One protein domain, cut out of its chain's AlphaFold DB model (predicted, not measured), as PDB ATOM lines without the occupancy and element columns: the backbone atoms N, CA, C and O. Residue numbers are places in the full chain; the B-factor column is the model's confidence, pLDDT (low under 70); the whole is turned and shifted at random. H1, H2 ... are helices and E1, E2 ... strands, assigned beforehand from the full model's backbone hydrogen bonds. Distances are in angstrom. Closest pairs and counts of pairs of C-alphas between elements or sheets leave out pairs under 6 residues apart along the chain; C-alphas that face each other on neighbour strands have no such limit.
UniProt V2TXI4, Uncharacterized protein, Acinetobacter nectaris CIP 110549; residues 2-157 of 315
ATOM      1  N   ALA A   2     170.148 124.852 199.412       65.00
ATOM      2  CA  ALA A   2     168.766 125.188 199.744       65.00
ATOM      3  C   ALA A   2     167.999 125.757 198.542       65.00
ATOM      4  O   ALA A   2     168.534 126.561 197.768       65.00
ATOM      5  N   LEU A   3     166.749 125.321 198.389       76.56
ATOM      6  CA  LEU A   3     165.864 125.776 197.319       76.56
ATOM      7  C   LEU A   3     165.674 127.300 197.399       76.56
ATOM      8  O   LEU A   3     165.359 127.831 198.465       76.56
ATOM      9  N   ASP A   4     165.808 128.008 196.269       86.00
ATOM     10  CA  ASP A   4     165.503 129.447 196.216       86.00
ATOM     11  C   ASP A   4     164.035 129.669 196.639       86.00
ATOM     12  O   ASP A   4     163.146 128.997 196.104       86.00
ATOM     13  N   PRO A   5     163.742 130.600 197.569       89.19
ATOM     14  CA  PRO A   5     162.399 130.801 198.116       89.19
ATOM     15  C   PRO A   5     161.336 131.195 197.078       89.19
ATOM     16  O   PRO A   5     160.146 131.182 197.407       89.19
ATOM     17  N   ILE A   6     161.719 131.512 195.833       93.19
ATOM     18  CA  ILE A   6     160.799 131.786 194.722       93.19
ATOM     19  C   ILE A   6     159.751 130.681 194.518       93.19
ATOM     20  O   ILE A   6     158.622 130.983 194.122       93.19
ATOM     21  N   TRP A   7     160.060 129.421 194.863       94.88
ATOM     22  CA  TRP A   7     159.104 128.312 194.753       94.88
ATOM     23  C   TRP A   7     157.821 128.564 195.556       94.88
ATOM     24  O   TRP A   7     156.753 128.117 195.143       94.88
ATOM     25  N   LYS A   8     157.884 129.317 196.664       95.56
ATOM     26  CA  LYS A   8     156.710 129.671 197.481       95.56
ATOM     27  C   LYS A   8     155.766 130.600 196.724       95.56
ATOM     28  O   LYS A   8     154.558 130.380 196.730       95.56
ATOM     29  N   GLN A   9     156.315 131.592 196.018       95.19
ATOM     30  CA  GLN A   9     155.523 132.451 195.134       95.19
ATOM     31  C   GLN A   9     154.924 131.640 193.989       95.19
ATOM     32  O   GLN A   9     153.741 131.788 193.694       95.19
ATOM     33  N   GLN A  10     155.702 130.745 193.372       97.25
ATOM     34  CA  GLN A  10     155.188 129.876 192.311       97.25
ATOM     35  C   GLN A  10     154.070 128.956 192.818       97.25
ATOM     36  O   GLN A  10     153.062 128.792 192.133       97.25
ATOM     37  N   LEU A  11     154.217 128.401 194.024       97.56
ATOM     38  CA  LEU A  11     153.197 127.588 194.678       97.56
ATOM     39  C   LEU A  11     151.908 128.389 194.873       97.56
ATOM     40  O   LEU A  11     150.863 127.934 194.417       97.56
ATOM     41  N   VAL A  12     151.983 129.585 195.467       96.62
ATOM     42  CA  VAL A  12     150.817 130.464 195.669       96.62
ATOM     43  C   VAL A  12     150.174 130.842 194.336       96.62
ATOM     44  O   VAL A  12     148.959 130.727 194.187       96.62
ATOM     45  N   LEU A  13     150.968 131.224 193.330       97.38
ATOM     46  CA  LEU A  13     150.458 131.541 191.994       97.38
ATOM     47  C   LEU A  13     149.705 130.364 191.372       97.38
ATOM     48  O   LEU A  13     148.652 130.571 190.775       97.38
ATOM     49  N   VAL A  14     150.211 129.137 191.507       98.06
ATOM     50  CA  VAL A  14     149.546 127.950 190.957       98.06
ATOM     51  C   VAL A  14     148.293 127.601 191.756       98.06
ATOM     52  O   VAL A  14     147.246 127.358 191.155       98.06
ATOM     53  N   THR A  15     148.354 127.574 193.086       96.75
ATOM     54  CA  THR A  15     147.236 127.122 193.925       96.75
ATOM     55  C   THR A  15     146.099 128.138 193.920       96.75
ATOM     56  O   THR A  15     145.000 127.799 193.481       96.75
ATOM     57  N   TYR A  16     146.362 129.395 194.288       96.81
ATOM     58  CA  TYR A  16     145.369 130.474 194.278       96.81
ATOM     59  C   TYR A  16     144.965 130.876 192.856       96.81
ATOM     60  O   TYR A  16     143.785 131.131 192.594       96.81
ATOM     61  N   GLY A  17     145.907 130.884 191.907       96.94
ATOM     62  CA  GLY A  17     145.603 131.184 190.508       96.94
ATOM     63  C   GLY A  17     144.645 130.169 189.891       96.94
ATOM     64  O   GLY A  17     143.720 130.563 189.185       96.94
ATOM     65  N   ASN A  18     144.777 128.877 190.213       96.75
ATOM     66  CA  ASN A  18     143.810 127.862 189.785       96.75
ATOM     67  C   ASN A  18     142.393 128.135 190.304       96.75
ATOM     68  O   ASN A  18     141.426 127.949 189.560       96.75
ATOM     69  N   GLU A  19     142.260 128.606 191.543       95.19
ATOM     70  CA  GLU A  19     140.955 128.958 192.113       95.19
ATOM     71  C   GLU A  19     140.358 130.174 191.418       95.19
ATOM     72  O   GLU A  19     139.177 130.179 191.060       95.19
ATOM     73  N   PHE A  20     141.183 131.173 191.120       95.75
ATOM     74  CA  PHE A  20     140.759 132.324 190.335       95.75
ATOM     75  C   PHE A  20     140.308 131.942 188.914       95.75
ATOM     76  O   PHE A  20     139.244 132.383 188.451       95.75
ATOM     77  N   LEU A  21     141.080 131.101 188.215       95.38
ATOM     78  CA  LEU A  21     140.752 130.639 186.861       95.38
ATOM     79  C   LEU A  21     139.437 129.845 186.836       95.38
ATOM     80  O   LEU A  21     138.661 129.975 185.890       95.38
ATOM     81  N   LYS A  22     139.135 129.104 187.908       92.81
ATOM     82  CA  LYS A  22     137.891 128.331 188.073       92.81
ATOM     83  C   LYS A  22     136.716 129.138 188.643       92.81
ATOM     84  O   LYS A  22     135.651 128.562 188.855       92.81
ATOM     85  N   ASN A  23     136.869 130.451 188.852       87.19
ATOM     86  CA  ASN A  23     135.879 131.331 189.502       87.19
ATOM     87  C   ASN A  23     135.525 130.918 190.944       87.19
ATOM     88  O   ASN A  23     134.410 131.152 191.400       87.19
ATOM     89  N   GLN A  24     136.463 130.289 191.645       84.19
ATOM     90  CA  GLN A  24     136.302 129.820 193.023       84.19
ATOM     91  C   GLN A  24     136.832 130.845 194.036       84.19
ATOM     92  O   GLN A  24     136.374 130.858 195.171       84.19
ATOM     93  N   LEU A  25     137.729 131.745 193.613       87.25
ATOM     94  CA  LEU A  25     138.318 132.771 194.472       87.25
ATOM     95  C   LEU A  25     138.531 134.098 193.726       87.25
ATOM     96  O   LEU A  25     138.967 134.111 192.573       87.25
ATOM     97  N   SER A  26     138.255 135.226 194.381       88.81
ATOM     98  CA  SER A  26     138.578 136.571 193.885       88.81
ATOM     99  C   SER A  26     139.951 137.046 194.374       88.81
ATOM    100  O   SER A  26     140.455 136.611 195.408       88.81
ATOM    101  N   PHE A  27     140.550 138.006 193.662       88.31
ATOM    102  CA  PHE A  27     141.828 138.609 194.061       88.31
ATOM    103  C   PHE A  27     141.794 139.309 195.417       88.31
ATOM    104  O   PHE A  27     142.815 139.337 196.095       88.31
ATOM    105  N   SER A  28     140.640 139.831 195.841       82.81
ATOM    106  CA  SER A  28     140.483 140.544 197.119       82.81
ATOM    107  C   SER A  28     141.030 139.777 198.327       82.81
ATOM    108  O   SER A  28     141.409 140.398 199.312       82.81
ATOM    109  N   THR A  29     141.085 138.447 198.245       79.56
ATOM    110  CA  THR A  29     141.518 137.571 199.338       79.56
ATOM    111  C   THR A  29     143.037 137.358 199.394       79.56
ATOM    112  O   THR A  29     143.559 137.027 200.454       79.56
ATOM    113  N   TRP A  30     143.765 137.534 198.282       89.00
ATOM    114  CA  TRP A  30     145.173 137.103 198.184       89.00
ATOM    115  C   TRP A  30     146.088 138.014 197.355       89.00
ATOM    116  O   TRP A  30     147.288 137.771 197.274       89.00
ATOM    117  N   VAL A  31     145.563 139.085 196.754       89.50
ATOM    118  CA  VAL A  31     146.379 140.030 195.971       89.50
ATOM    119  C   VAL A  31     147.453 140.718 196.816       89.50
ATOM    120  O   VAL A  31     148.537 140.999 196.323       89.50
ATOM    121  N   ASN A  32     147.162 140.932 198.102       88.75
ATOM    122  CA  ASN A  32     148.061 141.558 199.070       88.75
ATOM    123  C   ASN A  32     148.893 140.535 199.857       88.75
ATOM    124  O   ASN A  32     149.407 140.871 200.919       88.75
ATOM    125  N   HIS A  33     149.004 139.297 199.372       90.25
ATOM    126  CA  HIS A  33     149.750 138.266 200.075       90.25
ATOM    127  C   HIS A  33     151.214 138.659 200.237       90.25
ATOM    128  O   HIS A  33     151.912 138.932 199.257       90.25
ATOM    129  N   ASP A  34     151.684 138.645 201.489       88.94
ATOM    130  CA  ASP A  34     153.019 139.125 201.873       88.94
ATOM    131  C   ASP A  34     154.155 138.422 201.123       88.94
ATOM    132  O   ASP A  34     155.217 139.004 200.894       88.94
ATOM    133  N   ILE A  35     153.901 137.201 200.636       90.00
ATOM    134  CA  ILE A  35     154.845 136.432 199.835       90.00
ATOM    135  C   ILE A  35     155.299 137.192 198.584       90.00
ATOM    136  O   ILE A  35     156.409 136.952 198.122       90.00
ATOM    137  N   PHE A  36     154.499 138.131 198.060       89.31
ATOM    138  CA  PHE A  36     154.806 138.927 196.867       89.31
ATOM    139  C   PHE A  36     155.516 140.265 197.146       89.31
ATOM    140  O   PHE A  36     155.922 140.935 196.201       89.31
ATOM    141  N   GLN A  37     155.713 140.675 198.406       84.81
ATOM    142  CA  GLN A  37     156.241 142.018 198.719       84.81
ATOM    143  C   GLN A  37     157.742 142.185 198.416       84.81
ATOM    144  O   GLN A  37     158.182 143.231 197.932       84.81
ATOM    145  N   ASN A  38     158.538 141.146 198.679       82.50
ATOM    146  CA  ASN A  38     160.004 141.218 198.591       82.50
ATOM    147  C   ASN A  38     160.564 140.764 197.237       82.50
ATOM    148  O   ASN A  38     161.738 140.998 196.938       82.50
ATOM    149  N   CYS A  39     159.736 140.127 196.410       90.00
ATOM    150  CA  CYS A  39     160.107 139.693 195.074       90.00
ATOM    151  C   CYS A  39     158.929 139.897 194.116       90.00
ATOM    152  O   CYS A  39     157.891 139.253 194.242       90.00
ATOM    153  N   LEU A  40     159.093 140.820 193.173       92.19
ATOM    154  CA  LEU A  40     158.108 141.144 192.153       92.19
ATOM    155  C   LEU A  40     158.346 140.280 190.917       92.19
ATOM    156  O   LEU A  40     159.485 140.120 190.478       92.19
ATOM    157  N   ILE A  41     157.263 139.773 190.330       95.56
ATOM    158  CA  ILE A  41     157.305 138.991 189.094       95.56
ATOM    159  C   ILE A  41     156.680 139.810 187.964       95.56
ATOM    160  O   ILE A  41     155.501 140.165 188.025       95.56
ATOM    161  N   GLN A  42     157.463 140.057 186.917       96.75
ATOM    162  CA  GLN A  42     156.963 140.539 185.631       96.75
ATOM    163  C   GLN A  42     156.921 139.404 184.602       96.75
ATOM    164  O   GLN A  42     157.642 138.413 184.708       96.75
ATOM    165  N   PHE A  43     156.084 139.567 183.587       98.25
ATOM    166  CA  PHE A  43     155.776 138.559 182.582       98.25
ATOM    167  C   PHE A  43     156.062 139.136 181.203       98.25
ATOM    168  O   PHE A  43     155.535 140.197 180.853       98.25
ATOM    169  N   ARG A  44     156.889 138.454 180.413       97.69
ATOM    170  CA  ARG A  44     157.294 138.904 179.075       97.69
ATOM    171  C   ARG A  44     157.174 137.784 178.060       97.69
ATOM    172  O   ARG A  44     157.175 136.607 178.422       97.69
ATOM    173  N   SER A  45     157.087 138.149 176.785       95.88
ATOM    174  CA  SER A  45     157.139 137.145 175.733       95.88
ATOM    175  C   SER A  45     158.577 136.737 175.443       95.88
ATOM    176  O   SER A  45     159.389 137.609 175.135       95.88
ATOM    177  N   LEU A  46     158.903 135.441 175.465       93.81
ATOM    178  CA  LEU A  46     160.260 134.984 175.123       93.81
ATOM    179  C   LEU A  46     160.595 135.257 173.658       93.81
ATOM    180  O   LEU A  46     161.741 135.551 173.327       93.81
ATOM    181  N   LYS A  47     159.585 135.201 172.781       91.12
ATOM    182  CA  LYS A  47     159.752 135.388 171.337       91.12
ATOM    183  C   LYS A  47     159.927 136.853 170.942       91.12
ATOM    184  O   LYS A  47     160.788 137.153 170.123       91.12
ATOM    185  N   THR A  48     159.077 137.749 171.447       91.75
ATOM    186  CA  THR A  48     159.063 139.164 171.015       91.75
ATOM    187  C   THR A  48     159.712 140.113 172.011       91.75
ATOM    188  O   THR A  48     159.844 141.295 171.722       91.75
ATOM    189  N   GLN A  49     160.054 139.620 173.199       92.31
ATOM    190  CA  GLN A  49     160.539 140.404 174.330       92.31
ATOM    191  C   GLN A  49     159.560 141.449 174.865       92.31
ATOM    192  O   GLN A  49     159.915 142.208 175.761       92.31
ATOM    193  N   HIS A  50     158.315 141.486 174.389       95.19
ATOM    194  CA  HIS A  50     157.327 142.448 174.867       95.19
ATOM    195  C   HIS A  50     156.954 142.193 176.328       95.19
ATOM    196  O   HIS A  50     156.795 141.044 176.743       95.19
ATOM    197  N   LEU A  51     156.741 143.274 177.080       97.31
ATOM    198  CA  LEU A  51     156.083 143.209 178.379       97.31
ATOM    199  C   LEU A  51     154.631 142.753 178.189       97.31
ATOM    200  O   LEU A  51     153.867 143.404 177.480       97.31
ATOM    201  N   LEU A  52     154.273 141.632 178.814       98.00
ATOM    202  CA  LEU A  52     152.921 141.071 178.797       98.00
ATOM    203  C   LEU A  52     152.132 141.499 180.034       98.00
ATOM    204  O   LEU A  52     150.965 141.856 179.923       98.00
ATOM    205  N   ALA A  53     152.771 141.474 181.206       97.94
ATOM    206  CA  ALA A  53     152.190 141.963 182.449       97.94
ATOM    207  C   ALA A  53     153.282 142.371 183.442       97.94
ATOM    208  O   ALA A  53     154.292 141.692 183.600       97.94
ATOM    209  N   GLN A  54     153.048 143.462 184.159       94.56
ATOM    210  CA  GLN A  54     153.906 143.969 185.232       94.56
ATOM    211  C   GLN A  54     153.569 143.373 186.608       94.56
ATOM    212  O   GLN A  54     154.266 143.637 187.581       94.56
ATOM    213  N   HIS A  55     152.468 142.623 186.702       94.94
ATOM    214  CA  HIS A  55     151.961 142.057 187.946       94.94
ATOM    215  C   HIS A  55     151.183 140.764 187.684       94.94
ATOM    216  O   HIS A  55     150.520 140.630 186.649       94.94
ATOM    217  N   PHE A  56     151.200 139.834 188.643       95.69
ATOM    218  CA  PHE A  56     150.557 138.525 188.487       95.69
ATOM    219  C   PHE A  56     149.033 138.607 188.333       95.69
ATOM    220  O   PHE A  56     148.439 137.755 187.678       95.69
ATOM    221  N   GLN A  57     148.392 139.635 188.898       95.50
ATOM    222  CA  GLN A  57     146.954 139.857 188.726       95.50
ATOM    223  C   GLN A  57     146.601 140.050 187.245       95.50
ATOM    224  O   GLN A  57     145.756 139.339 186.710       95.50
ATOM    225  N   ILE A  58     147.299 140.973 186.573       96.69
ATOM    226  CA  ILE A  58     147.084 141.283 185.152       96.69
ATOM    227  C   ILE A  58     147.396 140.051 184.299       96.69
ATOM    228  O   ILE A  58     146.664 139.734 183.361       96.69
ATOM    229  N   TRP A  59     148.459 139.323 184.653       98.00
ATOM    230  CA  TRP A  59     148.817 138.059 184.013       98.00
ATOM    231  C   TRP A  59     147.678 137.033 184.088       98.00
ATOM    232  O   TRP A  59     147.251 136.521 183.054       98.00
ATOM    233  N   LEU A  60     147.129 136.775 185.277       97.75
ATOM    234  CA  LEU A  60     146.037 135.819 185.476       97.75
ATOM    235  C   LEU A  60     144.728 136.245 184.798       97.75
ATOM    236  O   LEU A  60     144.055 135.406 184.197       97.75
ATOM    237  N   GLU A  61     144.360 137.527 184.863       96.94
ATOM    238  CA  GLU A  61     143.194 138.068 184.144       96.94
ATOM    239  C   GLU A  61     143.349 137.866 182.629       96.94
ATOM    240  O   GLU A  61     142.428 137.400 181.951       96.94
ATOM    241  N   THR A  62     144.547 138.124 182.104       97.19
ATOM    242  CA  THR A  62     144.870 137.918 180.688       97.19
ATOM    243  C   THR A  62     144.817 136.438 180.308       97.19
ATOM    244  O   THR A  62     144.179 136.084 179.318       97.19
ATOM    245  N   LEU A  63     145.396 135.540 181.110       97.62
ATOM    246  CA  LEU A  63     145.293 134.094 180.879       97.62
ATOM    247  C   LEU A  63     143.831 133.626 180.838       97.62
ATOM    248  O   LEU A  63     143.434 132.885 179.936       97.62
ATOM    249  N   LYS A  64     143.007 134.100 181.774       96.38
ATOM    250  CA  LYS A  64     141.584 133.755 181.841       96.38
ATOM    251  C   LYS A  64     140.823 134.210 180.595       96.38
ATOM    252  O   LYS A  64     140.062 133.429 180.027       96.38
ATOM    253  N   THR A  65     141.050 135.444 180.136       96.06
ATOM    254  CA  THR A  65     140.426 135.963 178.900       96.06
ATOM    255  C   THR A  65     140.893 135.226 177.644       96.06
ATOM    256  O   THR A  65     140.119 135.074 176.703       96.06
ATOM    257  N   GLN A  66     142.118 134.696 177.647       95.81
ATOM    258  CA  GLN A  66     142.657 133.848 176.580       95.81
ATOM    259  C   GLN A  66     142.176 132.383 176.644       95.81
ATOM    260  O   GLN A  66     142.553 131.581 175.791       95.81
ATOM    261  N   GLY A  67     141.342 132.018 177.625       96.19
ATOM    262  CA  GLY A  67     140.755 130.681 177.738       96.19
ATOM    263  C   GLY A  67     141.643 129.641 178.428       96.19
ATOM    264  O   GLY A  67     141.374 128.443 178.317       96.19
ATOM    265  N   PHE A  68     142.685 130.064 179.148       97.62
ATOM    266  CA  PHE A  68     143.423 129.172 180.041       97.62
ATOM    267  C   PHE A  68     142.587 128.860 181.286       97.62
ATOM    268  O   PHE A  68     141.981 129.749 181.883       97.62
ATOM    269  N   THR A  69     142.557 127.590 181.685       96.06
ATOM    270  CA  THR A  69     141.665 127.096 182.752       96.06
ATOM    271  C   THR A  69     142.404 126.461 183.921       96.06
ATOM    272  O   THR A  69     141.795 126.192 184.959       96.06
ATOM    273  N   GLN A  70     143.703 126.212 183.769       97.12
ATOM    274  CA  GLN A  70     144.517 125.576 184.791       97.12
ATOM    275  C   GLN A  70     145.963 126.065 184.725       97.12
ATOM    276  O   GLN A  70     146.519 126.263 183.645       97.12
ATOM    277  N   LEU A  71     146.571 126.206 185.896       98.50
ATOM    278  CA  LEU A  71     148.009 126.304 186.093       98.50
ATOM    279  C   LEU A  71     148.535 125.005 186.703       98.50
ATOM    280  O   LEU A  71     147.828 124.323 187.449       98.50
ATOM    281  N   SER A  72     149.791 124.690 186.431       98.31
ATOM    282  CA  SER A  72     150.513 123.627 187.120       98.31
ATOM    283  C   SER A  72     151.970 123.992 187.326       98.31
ATOM    284  O   SER A  72     152.513 124.839 186.619       98.31
ATOM    285  N   LEU A  73     152.594 123.343 188.298       98.19
ATOM    286  CA  LEU A  73     154.011 123.478 188.596       98.19
ATOM    287  C   LEU A  73     154.755 122.219 188.151       98.19
ATOM    288  O   LEU A  73     154.219 121.117 188.282       98.19
ATOM    289  N   HIS A  74     155.972 122.383 187.644       97.19
ATOM    290  CA  HIS A  74     156.816 121.292 187.152       97.19
ATOM    291  C   HIS A  74     158.280 121.526 187.507       97.19
ATOM    292  O   HIS A  74     158.697 122.671 187.675       97.19
ATOM    293  N   GLU A  75     159.066 120.453 187.584       94.44
ATOM    294  CA  GLU A  75     160.516 120.559 187.751       94.44
ATOM    295  C   GLU A  75     161.186 121.034 186.461       94.44
ATOM    296  O   GLU A  75     160.976 120.462 185.390       94.44
ATOM    297  N   SER A  76     162.076 122.019 186.564       91.88
ATOM    298  CA  SER A  76     162.849 122.559 185.436       91.88
ATOM    299  C   SER A  76     163.755 121.520 184.770       91.88
ATOM    300  O   SER A  76     164.189 121.714 183.638       91.88
ATOM    301  N   SER A  77     163.997 120.378 185.422       89.88
ATOM    302  CA  SER A  77     164.684 119.226 184.832       89.88
ATOM    303  C   SER A  77     164.002 118.705 183.558       89.88
ATOM    304  O   SER A  77     164.697 118.179 182.689       89.88
ATOM    305  N   LEU A  78     162.688 118.918 183.395       89.38
ATOM    306  CA  LEU A  78     161.942 118.583 182.173       89.38
ATOM    307  C   LEU A  78     162.350 119.438 180.964       89.38
ATOM    308  O   LEU A  78     162.128 119.043 179.824       89.38
ATOM    309  N   LEU A  79     162.936 120.613 181.197       84.94
ATOM    310  CA  LEU A  79     163.328 121.552 180.144       84.94
ATOM    311  C   LEU A  79     164.763 121.326 179.646       84.94
ATOM    312  O   LEU A  79     165.193 122.032 178.739       84.94
ATOM    313  N   LYS A  80     165.496 120.341 180.192       73.31
ATOM    314  CA  LYS A  80     166.903 120.056 179.841       73.31
ATOM    315  C   LYS A  80     167.125 119.748 178.357       73.31
ATOM    316  O   LYS A  80     168.203 120.022 177.842       73.31
ATOM    317  N   ASP A  81     166.101 119.232 177.679       61.38
ATOM    318  CA  ASP A  81     166.137 118.911 176.247       61.38
ATOM    319  C   ASP A  81     165.589 120.048 175.359       61.38
ATOM    320  O   ASP A  81     165.522 119.916 174.135       61.38
ATOM    321  N   GLY A  82     165.148 121.159 175.959       62.31
ATOM    322  CA  GLY A  82     164.621 122.317 175.246       62.31
ATOM    323  C   GLY A  82     165.735 123.272 174.829       62.31
ATOM    324  O   GLY A  82     166.512 123.737 175.658       62.31
ATOM    325  N   THR A  83     165.794 123.629 173.546       66.62
ATOM    326  CA  THR A  83     166.625 124.750 173.108       66.62
ATOM    327  C   THR A  83     165.944 126.054 173.503       66.62
ATOM    328  O   THR A  83     164.811 126.315 173.100       66.62
ATOM    329  N   ASN A  84     166.635 126.884 174.288       82.56
ATOM    330  CA  ASN A  84     166.202 128.253 174.532       82.56
ATOM    331  C   ASN A  84     166.103 128.988 173.180       82.56
ATOM    332  O   ASN A  84     167.126 129.164 172.513       82.56
ATOM    333  N   PRO A  85     164.898 129.394 172.739       78.62
ATOM    334  CA  PRO A  85     164.712 129.984 171.420       78.62
ATOM    335  C   PRO A  85     165.229 131.425 171.328       78.62
ATOM    336  O   PRO A  85     165.270 131.964 170.222       78.62
ATOM    337  N   ASN A  86     165.587 132.065 172.447       87.00
ATOM    338  CA  ASN A  86     166.052 133.445 172.469       87.00
ATOM    339  C   ASN A  86     167.449 133.542 173.116       87.00
ATOM    340  O   ASN A  86     167.557 133.443 174.338       87.00
ATOM    341  N   PRO A  87     168.513 133.777 172.326       86.19
ATOM    342  CA  PRO A  87     169.882 133.840 172.838       86.19
ATOM    343  C   PRO A  87     170.158 135.076 173.703       86.19
ATOM    344  O   PRO A  87     171.153 135.091 174.417       86.19
ATOM    345  N   ASN A  88     169.295 136.096 173.663       88.88
ATOM    346  CA  ASN A  88     169.445 137.300 174.483       88.88
ATOM    347  C   ASN A  88     168.904 137.110 175.904       88.88
ATOM    348  O   ASN A  88     168.997 138.024 176.715       88.88
ATOM    349  N   ILE A  89     168.291 135.962 176.196       91.06
ATOM    350  CA  ILE A  89     167.758 135.645 177.515       91.06
ATOM    351  C   ILE A  89     168.545 134.473 178.073       91.06
ATOM    352  O   ILE A  89     168.554 133.398 177.483       91.06
ATOM    353  N   GLU A  90     169.158 134.652 179.231       90.25
ATOM    354  CA  GLU A  90     169.726 133.557 180.005       90.25
ATOM    355  C   GLU A  90     168.641 132.969 180.909       90.25
ATOM    356  O   GLU A  90     168.022 133.679 181.700       90.25
ATOM    357  N   LEU A  91     168.368 131.669 180.787       89.69
ATOM    358  CA  LEU A  91     167.387 131.010 181.648       89.69
ATOM    359  C   LEU A  91     167.980 130.799 183.040       89.69
ATOM    360  O   LEU A  91     169.052 130.215 183.185       89.69
ATOM    361  N   LEU A  92     167.254 131.241 184.065       90.62
ATOM    362  CA  LEU A  92     167.704 131.122 185.446       90.62
ATOM    363  C   LEU A  92     167.496 129.684 185.949       90.62
ATOM    364  O   LEU A  92     166.442 129.094 185.691       90.62
ATOM    365  N   PRO A  93     168.446 129.119 186.715       88.69
ATOM    366  CA  PRO A  93     168.424 127.718 187.135       88.69
ATOM    367  C   PRO A  93     167.491 127.469 188.335       88.69
ATOM    368  O   PRO A  93     167.840 126.733 189.257       88.69
ATOM    369  N   PHE A  94     166.302 128.078 188.359       91.94
ATOM    370  CA  PHE A  94     165.322 127.770 189.400       91.94
ATOM    371  C   PHE A  94     164.751 126.370 189.220       91.94
ATOM    372  O   PHE A  94     164.554 125.887 188.104       91.94
ATOM    373  N   THR A  95     164.439 125.736 190.346       94.00
ATOM    374  CA  THR A  95     164.012 124.337 190.417       94.00
ATOM    375  C   THR A  95     162.693 124.069 189.701       94.00
ATOM    376  O   THR A  95     162.498 122.968 189.184       94.00
ATOM    377  N   HIS A  96     161.803 125.063 189.628       96.38
ATOM    378  CA  HIS A  96     160.457 124.894 189.090       96.38
ATOM    379  C   HIS A  96     160.103 125.914 188.011       96.38
ATOM    380  O   HIS A  96     160.586 127.048 188.009       96.38
ATOM    381  N   PHE A  97     159.152 125.544 187.156       96.38
ATOM    382  CA  PHE A  97     158.478 126.444 186.219       96.38
ATOM    383  C   PHE A  97     156.965 126.204 186.229       96.38
ATOM    384  O   PHE A  97     156.491 125.126 186.600       96.38
ATOM    385  N   ILE A  98     156.196 127.221 185.832       98.50
ATOM    386  CA  ILE A  98     154.729 127.148 185.782       98.50
ATOM    387  C   ILE A  98     154.291 126.820 184.355       98.50
ATOM    388  O   ILE A  98     154.868 127.332 183.403       98.50
ATOM    389  N   VAL A  99     153.243 126.019 184.185       98.38
ATOM    390  CA  VAL A  99     152.581 125.799 182.894       98.38
ATOM    391  C   VAL A  99     151.134 126.257 182.977       98.38
ATOM    392  O   VAL A  99     150.385 125.818 183.845       98.38
ATOM    393  N   ALA A 100     150.728 127.116 182.047       98.50
ATOM    394  CA  ALA A 100     149.337 127.467 181.813       98.50
ATOM    395  C   ALA A 100     148.729 126.533 180.755       98.50
ATOM    396  O   ALA A 100     149.297 126.337 179.677       98.50
ATOM    397  N   HIS A 101     147.554 125.975 181.054       97.88
ATOM    398  CA  HIS A 101     146.844 125.014 180.207       97.88
ATOM    399  C   HIS A 101     145.586 125.621 179.599       97.88
ATOM    400  O   HIS A 101     144.706 126.112 180.307       97.88
ATOM    401  N   SER A 102     145.499 125.535 178.276       96.00
ATOM    402  CA  SER A 102     144.277 125.748 177.506       96.00
ATOM    403  C   SER A 102     143.960 124.469 176.718       96.00
ATOM    404  O   SER A 102     144.848 123.624 176.547       96.00
ATOM    405  N   PRO A 103     142.732 124.298 176.201       92.12
ATOM    406  CA  PRO A 103     142.408 123.153 175.351       92.12
ATOM    407  C   PRO A 103     143.284 123.050 174.092       92.12
ATOM    408  O   PRO A 103     143.504 121.950 173.592       92.12
ATOM    409  N   GLN A 104     143.775 124.181 173.574       90.75
ATOM    410  CA  GLN A 104     144.503 124.257 172.304       90.75
ATOM    411  C   GLN A 104     146.024 124.203 172.476       90.75
ATOM    412  O   GLN A 104     146.710 123.658 171.614       90.75
ATOM    413  N   LYS A 105     146.559 124.772 173.561       94.38
ATOM    414  CA  LYS A 105     148.006 124.883 173.791       94.38
ATOM    415  C   LYS A 105     148.379 124.891 175.270       94.38
ATOM    416  O   LYS A 105     147.562 125.212 176.139       94.38
ATOM    417  N   LYS A 106     149.648 124.588 175.545       96.25
ATOM    418  CA  LYS A 106     150.263 124.680 176.876       96.25
ATOM    419  C   LYS A 106     151.451 125.625 176.808       96.25
ATOM    420  O   LYS A 106     152.296 125.477 175.929       96.25
ATOM    421  N   VAL A 107     151.497 126.589 177.717       96.94
ATOM    422  CA  VAL A 107     152.528 127.632 177.740       96.94
ATOM    423  C   VAL A 107     153.275 127.540 179.058       96.94
ATOM    424  O   VAL A 107     152.674 127.698 180.118       96.94
ATOM    425  N   ALA A 108     154.569 127.257 178.992       96.19
ATOM    426  CA  ALA A 108     155.474 127.356 180.120       96.19
ATOM    427  C   ALA A 108     155.810 128.822 180.413       96.19
ATOM    428  O   ALA A 108     155.905 129.645 179.509       96.19
ATOM    429  N   TRP A 109     156.008 129.116 181.688       97.62
ATOM    430  CA  TRP A 109     156.472 130.382 182.223       97.62
ATOM    431  C   TRP A 109     157.750 130.088 182.998       97.62
ATOM    432  O   TRP A 109     157.708 129.457 184.060       97.62
ATOM    433  N   ILE A 110     158.877 130.492 182.423       95.06
ATOM    434  CA  ILE A 110     160.222 130.128 182.881       95.06
ATOM    435  C   ILE A 110     160.947 131.403 183.280       95.06
ATOM    436  O   ILE A 110     160.835 132.420 182.600       95.06
ATOM    437  N   PHE A 111     161.690 131.376 184.376       94.88
ATOM    438  CA  PHE A 111     162.463 132.541 184.773       94.88
ATOM    439  C   PHE A 111     163.708 132.715 183.908       94.88
ATOM    440  O   PHE A 111     164.412 131.753 183.606       94.88
ATOM    441  N   GLY A 112     163.995 133.960 183.548       93.44
ATOM    442  CA  GLY A 112     165.158 134.296 182.742       93.44
ATOM    443  C   GLY A 112     165.607 135.730 182.965       93.44
ATOM    444  O   GLY A 112     164.792 136.606 183.277       93.44
ATOM    445  N   GLN A 113     166.897 135.955 182.787       91.62
ATOM    446  CA  GLN A 113     167.533 137.258 182.817       91.62
ATOM    447  C   GLN A 113     167.787 137.730 181.390       91.62
ATOM    448  O   GLN A 113     168.309 137.001 180.554       91.62
ATOM    449  N   GLU A 114     167.389 138.964 181.110       90.44
ATOM    450  CA  GLU A 114     167.724 139.615 179.851       90.44
ATOM    451  C   GLU A 114     169.198 140.019 179.874       90.44
ATOM    452  O   GLU A 114     169.660 140.669 180.817       90.44
ATOM    453  N   LEU A 115     169.938 139.598 178.852       87.56
ATOM    454  CA  LEU A 115     171.345 139.919 178.681       87.56
ATOM    455  C   LEU A 115     171.460 141.300 178.045       87.56
ATOM    456  O   LEU A 115     170.841 141.594 177.023       87.56
ATOM    457  N   ALA A 116     172.260 142.161 178.665       85.38
ATOM    458  CA  ALA A 116     172.474 143.505 178.162       85.38
ATOM    459  C   ALA A 116     173.280 143.463 176.856       85.38
ATOM    460  O   ALA A 116     174.416 142.998 176.835       85.38
ATOM    461  N   GLU A 117     172.712 144.022 175.785       84.31
ATOM    462  CA  GLU A 117     173.305 144.015 174.438       84.31
ATOM    463  C   GLU A 117     174.727 144.596 174.403       84.31
ATOM    464  O   GLU A 117     175.590 144.121 173.669       84.31
ATOM    465  N   TRP A 118     174.983 145.629 175.206       83.50
ATOM    466  CA  TRP A 118     176.268 146.336 175.228       83.50
ATOM    467  C   TRP A 118     177.205 145.862 176.339       83.50
ATOM    468  O   TRP A 118     178.336 146.346 176.434       83.50
ATOM    469  N   TYR A 119     176.760 144.934 177.189       74.81
ATOM    470  CA  TYR A 119     177.568 144.439 178.294       74.81
ATOM    471  C   TYR A 119     178.426 143.264 177.829       74.81
ATOM    472  O   TYR A 119     177.951 142.149 177.660       74.81
ATOM    473  N   THR A 120     179.704 143.543 177.584       70.75
ATOM    474  CA  THR A 120     180.681 142.589 177.025       70.75
ATOM    475  C   THR A 120     181.850 142.319 177.974       70.75
ATOM    476  O   THR A 120     182.845 141.728 177.569       70.75
ATOM    477  N   ALA A 121     181.769 142.794 179.220       63.03
ATOM    478  CA  ALA A 121     182.876 142.728 180.165       63.03
ATOM    479  C   ALA A 121     183.031 141.327 180.775       63.03
ATOM    480  O   ALA A 121     182.046 140.698 181.149       63.03
ATOM    481  N   ASP A 122     184.287 140.900 180.952       67.06
ATOM    482  CA  ASP A 122     184.653 139.623 181.589       67.06
ATOM    483  C   ASP A 122     184.254 139.546 183.076       67.06
ATOM    484  O   ASP A 122     184.168 138.459 183.641       67.06
ATOM    485  N   ASN A 123     184.019 140.696 183.716       68.12
ATOM    486  CA  ASN A 123     183.558 140.802 185.098       68.12
ATOM    487  C   ASN A 123     182.147 141.386 185.127       68.12
ATOM    488  O   ASN A 123     181.857 142.307 184.367       68.12
ATOM    489  N   GLU A 124     181.294 140.918 186.033       73.69
ATOM    490  CA  GLU A 124     179.958 141.476 186.252       73.69
ATOM    491  C   GLU A 124     180.032 142.858 186.925       73.69
ATOM    492  O   GLU A 124     180.800 143.083 187.861       73.69
ATOM    493  N   TYR A 125     179.242 143.811 186.431       81.75
ATOM    494  CA  TYR A 125     179.145 145.147 187.003       81.75
ATOM    495  C   TYR A 125     178.139 145.088 188.136       81.75
ATOM    496  O   TYR A 125     176.941 144.897 187.919       81.75
ATOM    497  N   GLU A 126     178.622 145.296 189.352       82.81
ATOM    498  CA  GLU A 126     177.753 145.405 190.509       82.81
ATOM    499  C   GLU A 126     177.193 146.824 190.607       82.81
ATOM    500  O   GLU A 126     177.913 147.806 190.813       82.81
ATOM    501  N   ILE A 127     175.871 146.939 190.474       86.06
ATOM    502  CA  ILE A 127     175.165 148.201 190.694       86.06
ATOM    503  C   ILE A 127     175.434 148.658 192.140       86.06
ATOM    504  O   ILE A 127     175.229 147.861 193.059       86.06
ATOM    505  N   PRO A 128     175.831 149.923 192.389       92.75
ATOM    506  CA  PRO A 128     176.054 150.422 193.743       92.75
ATOM    507  C   PRO A 128     174.843 150.188 194.649       92.75
ATOM    508  O   PRO A 128     173.715 150.472 194.253       92.75
ATOM    509  N   ALA A 129     175.068 149.737 195.886       89.88
ATOM    510  CA  ALA A 129     173.996 149.340 196.809       89.88
ATOM    511  C   ALA A 129     172.907 150.414 197.015       89.88
ATOM    512  O   ALA A 129     171.731 150.093 197.145       89.88
ATOM    513  N   SER A 130     173.270 151.702 196.994       93.31
ATOM    514  CA  SER A 130     172.317 152.818 197.114       93.31
ATOM    515  C   SER A 130     171.404 153.009 195.895       93.31
ATOM    516  O   SER A 130     170.406 153.721 195.991       93.31
ATOM    517  N   GLN A 131     171.750 152.402 194.759       91.12
ATOM    518  CA  GLN A 131     171.018 152.453 193.491       91.12
ATOM    519  C   GLN A 131     170.269 151.147 193.192       91.12
ATOM    520  O   GLN A 131     169.509 151.085 192.228       91.12
ATOM    521  N   GLN A 132     170.474 150.102 193.999       87.25
ATOM    522  CA  GLN A 132     169.766 148.836 193.851       87.25
ATOM    523  C   GLN A 132     168.300 148.972 194.284       87.25
ATOM    524  O   GLN A 132     167.946 149.751 195.174       87.25
ATOM    525  N   LEU A 133     167.427 148.191 193.648       84.50
ATOM    526  CA  LEU A 133     166.032 148.087 194.058       84.50
ATOM    527  C   LEU A 133     165.945 147.470 195.457       84.50
ATOM    528  O   LEU A 133     166.650 146.518 195.775       84.50
ATOM    529  N   LYS A 134     165.028 147.986 196.282       85.31
ATOM    530  CA  LYS A 134     164.759 147.416 197.611       85.31
ATOM    531  C   LYS A 134     164.139 146.019 197.535       85.31
ATOM    532  O   LYS A 134     164.397 145.200 198.407       85.31
ATOM    533  N   SER A 135     163.328 145.772 196.507       85.38
ATOM    534  CA  SER A 135     162.703 144.477 196.241       85.38
ATOM    535  C   SER A 135     163.369 143.818 195.040       85.38
ATOM    536  O   SER A 135     163.701 144.491 194.060       85.38
ATOM    537  N   ARG A 136     163.510 142.491 195.089       89.38
ATOM    538  CA  ARG A 136     163.967 141.696 193.945       89.38
ATOM    539  C   ARG A 136     162.935 141.819 192.819       89.38
ATOM    540  O   ARG A 136     161.740 141.718 193.077       89.38
ATOM    541  N   LEU A 137     163.372 142.022 191.581       91.69
ATOM    542  CA  LEU A 137     162.515 141.933 190.396       91.69
ATOM    543  C   LEU A 137     162.984 140.747 189.557       91.69
ATOM    544  O   LEU A 137     164.163 140.661 189.221       91.69
ATOM    545  N   VAL A 138     162.069 139.845 189.220       94.31
ATOM    546  CA  VAL A 138     162.331 138.680 188.367       94.31
ATOM    547  C   VAL A 138     161.369 138.656 187.184       94.31
ATOM    548  O   VAL A 138     160.242 139.149 187.266       94.31
ATOM    549  N   THR A 139     161.809 138.062 186.078       96.69
ATOM    550  CA  THR A 139     161.023 137.977 184.843       96.69
ATOM    551  C   THR A 139     160.687 136.530 184.521       96.69
ATOM    552  O   THR A 139     161.594 135.712 184.373       96.69
ATOM    553  N   MET A 140     159.399 136.230 184.365       97.56
ATOM    554  CA  MET A 140     158.920 134.998 183.743       97.56
ATOM    555  C   MET A 140     158.676 135.225 182.250       97.56
ATOM    556  O   MET A 140     157.996 136.172 181.849       97.56
ATOM    557  N   TRP A 141     159.199 134.324 181.434       97.06
ATOM    558  CA  TRP A 141     159.123 134.357 179.983       97.06
ATOM    559  C   TRP A 141     158.206 133.252 179.473       97.06
ATOM    560  O   TRP A 141     158.299 132.111 179.934       97.06
ATOM    561  N   ASP A 142     157.321 133.595 178.537       96.06
ATOM    562  CA  ASP A 142     156.399 132.631 177.940       96.06
ATOM    563  C   ASP A 142     157.087 131.702 176.928       96.06
ATOM    564  O   ASP A 142     157.902 132.116 176.113       96.06
ATOM    565  N   PHE A 143     156.759 130.417 176.955       92.00
ATOM    566  CA  PHE A 143     157.286 129.441 176.007       92.00
ATOM    567  C   PHE A 143     156.220 128.399 175.688       92.00
ATOM    568  O   PHE A 143     155.788 127.642 176.557       92.00
ATOM    569  N   GLU A 144     155.758 128.352 174.440       94.00
ATOM    570  CA  GLU A 144     154.797 127.330 174.025       94.00
ATOM    571  C   GLU A 144     155.470 125.955 173.997       94.00
ATOM    572  O   GLU A 144     156.473 125.749 173.313       94.00
ATOM    573  N   LEU A 145     154.922 125.011 174.764       92.69
ATOM    574  CA  LEU A 145     155.542 123.707 174.941       92.69
ATOM    575  C   LEU A 145     155.416 122.856 173.668       92.69
ATOM    576  O   LEU A 145     154.307 122.676 173.159       92.69
ATOM    577  N   PRO A 146     156.509 122.234 173.192       90.56
ATOM    578  CA  PRO A 146     156.446 121.275 172.102       90.56
ATOM    579  C   PRO A 146     155.737 119.983 172.539       90.56
ATOM    580  O   PRO A 146     155.734 119.604 173.714       90.56
ATOM    581  N   THR A 147     155.179 119.248 171.572       90.12
ATOM    582  CA  THR A 147     154.401 118.013 171.796       90.12
ATOM    583  C   THR A 147     155.049 116.984 172.740       90.12
ATOM    584  O   THR A 147     154.318 116.404 173.550       90.12
ATOM    585  N   PRO A 148     156.373 116.718 172.699       89.50
ATOM    586  CA  PRO A 148     157.004 115.795 173.644       89.50
ATOM    587  C   PRO A 148     156.879 116.260 175.101       89.50
ATOM    588  O   PRO A 148     156.468 115.477 175.959       89.50
ATOM    589  N   LEU A 149     157.131 117.546 175.365       90.88
ATOM    590  CA  LEU A 149     157.036 118.127 176.706       90.88
ATOM    591  C   LEU A 149     155.586 118.215 177.182       90.88
ATOM    592  O   LEU A 149     155.313 117.929 178.345       90.88
ATOM    593  N   ILE A 150     154.635 118.487 176.279       93.12
ATOM    594  CA  ILE A 150     153.194 118.440 176.577       93.12
ATOM    595  C   ILE A 150     152.800 117.101 177.215       93.12
ATOM    596  O   ILE A 150     151.993 117.089 178.146       93.12
ATOM    597  N   LYS A 151     153.345 115.972 176.741       91.94
ATOM    598  CA  LYS A 151     153.059 114.650 177.324       91.94
ATOM    599  C   LYS A 151     153.627 114.524 178.737       91.94
ATOM    600  O   LYS A 151     152.893 114.107 179.626       91.94
ATOM    601  N   GLN A 152     154.879 114.929 178.948       91.56
ATOM    602  CA  GLN A 152     155.540 114.858 180.257       91.56
ATOM    603  C   GLN A 152     154.817 115.704 181.309       91.56
ATOM    604  O   GLN A 152     154.419 115.177 182.343       91.56
ATOM    605  N   VAL A 153     154.514 116.970 181.001       93.94
ATOM    606  CA  VAL A 153     153.787 117.843 181.941       93.94
ATOM    607  C   VAL A 153     152.372 117.337 182.223       93.94
ATOM    608  O   VAL A 153     151.831 117.570 183.293       93.94
ATOM    609  N   THR A 154     151.756 116.604 181.291       93.44
ATOM    610  CA  THR A 154     150.440 115.991 181.538       93.44
ATOM    611  C   THR A 154     150.540 114.800 182.492       93.44
ATOM    612  O   THR A 154     149.635 114.602 183.296       93.44
ATOM    613  N   LEU A 155     151.630 114.026 182.446       90.88
ATOM    614  CA  LEU A 155     151.851 112.914 183.378       90.88
ATOM    615  C   LEU A 155     152.008 113.396 184.824       90.88
ATOM    616  O   LEU A 155     151.544 112.719 185.742       90.88
ATOM    617  N   ASP A 156     152.602 114.570 185.033       87.88
ATOM    618  CA  ASP A 156     152.752 115.157 186.369       87.88
ATOM    619  C   ASP A 156     151.418 115.494 187.042       87.88
ATOM    620  O   ASP A 156     151.356 115.491 188.275       87.88
ATOM    621  N   LEU A 157     150.365 115.710 186.242       93.88
ATOM    622  CA  LEU A 157     148.990 115.963 186.687       93.88
ATOM    623  C   LEU A 157     148.221 114.682 187.032       93.88
ATOM    624  O   LEU A 157     147.034 114.742 187.357       93.88
TER     625      LEU A 157
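This is residues 2 to 157 of the 315 residues of an uncharacterized protein of Acinetobacter nectaris CIP 110549 (UniProt V2TXI4). A strongly twisted sheet of seven strands has helices on both faces: H1 and H2 cover one face, and H4 crosses the other. Residues 118 to 133, in the long link from E6 to E7, stick out from this body as a free loop. The printed part has 156 residues, with four named helices and seven named strands in the order H1 E1 E2 H2 E3 H3 E4 E5 E6 E7 H4; the class is mixed, helices and strands. The sheet is branched at E6 and mixed, with E1 and E7 parallel and the other neighbour pairs antiparallel. The whole is compact, with a radius of gyration of the C-alphas of 16.1 A and spans of 47 by 37 by 32 A.

H1, residues 6 to 21, begins at C-alpha 6 (160.799, 131.786, 194.722) and is 21.6 A long. E1, residues 39 to 45, measures 19.7 A; E2 is residues 51 to 53, and H2, residues 56 to 65, measures 14.2 A. E3, residues 70 to 75, spans 17.0 A, followed by H3, residues 76 to 79, and E4, residues 89 to 91. E5, residues 96 to 101, spans 16.3 A, E6, residues 106 to 114, 23.2 A, and E7, residues 136 to 144, 26.2 A. H4, residues 147 to 156, is 14.9 A long and ends at C-alpha 156 (152.752, 115.157, 186.369).

E5, E6 and E7 form a meander, each strand the antiparallel neighbour of the one before; N 109 and O 98 are 2.7 A apart, N 108 and O 143 2.8 A. E6 bends by 60 degrees at residue 111, and its residues 112 to 114 pair with E4, with N 90 and O 113 at 2.8 A. E3 is an edge strand beside E5, with N 99 and O 72 at 2.8 A. E1 is parallel to E7, with N 140 and O 42 at 2.8 A; on its other side E2 forms a hairpin with it, with N 43 and O 53 at 2.8 A. H1 and H2, on the same face, touch at C-alphas 21 and 64, 6.0 A apart, at a steep tilt of 37 degrees, only just past shallow. H4, on the opposite face, has a height over the sheet of 9.0 A. H3 only grazes the sheet and only just touches H4, with 3 pairs of C-alphas within 8 A, the closest being 78 and 149 at 7.4 A. In H1, H2 and H4 every O i to N i+4 pair is within hydrogen-bond range; H3 is too short for one.

The C-alphas farthest apart, of Gln 24 and Asp 122, are 50.6 A apart. The printed part has no cut. The links H1 to E1 and E6 to E7 are long. Mean pLDDT of the printed part is 90.6; residues 2, 81 to 83 and 121 to 123 are under 70.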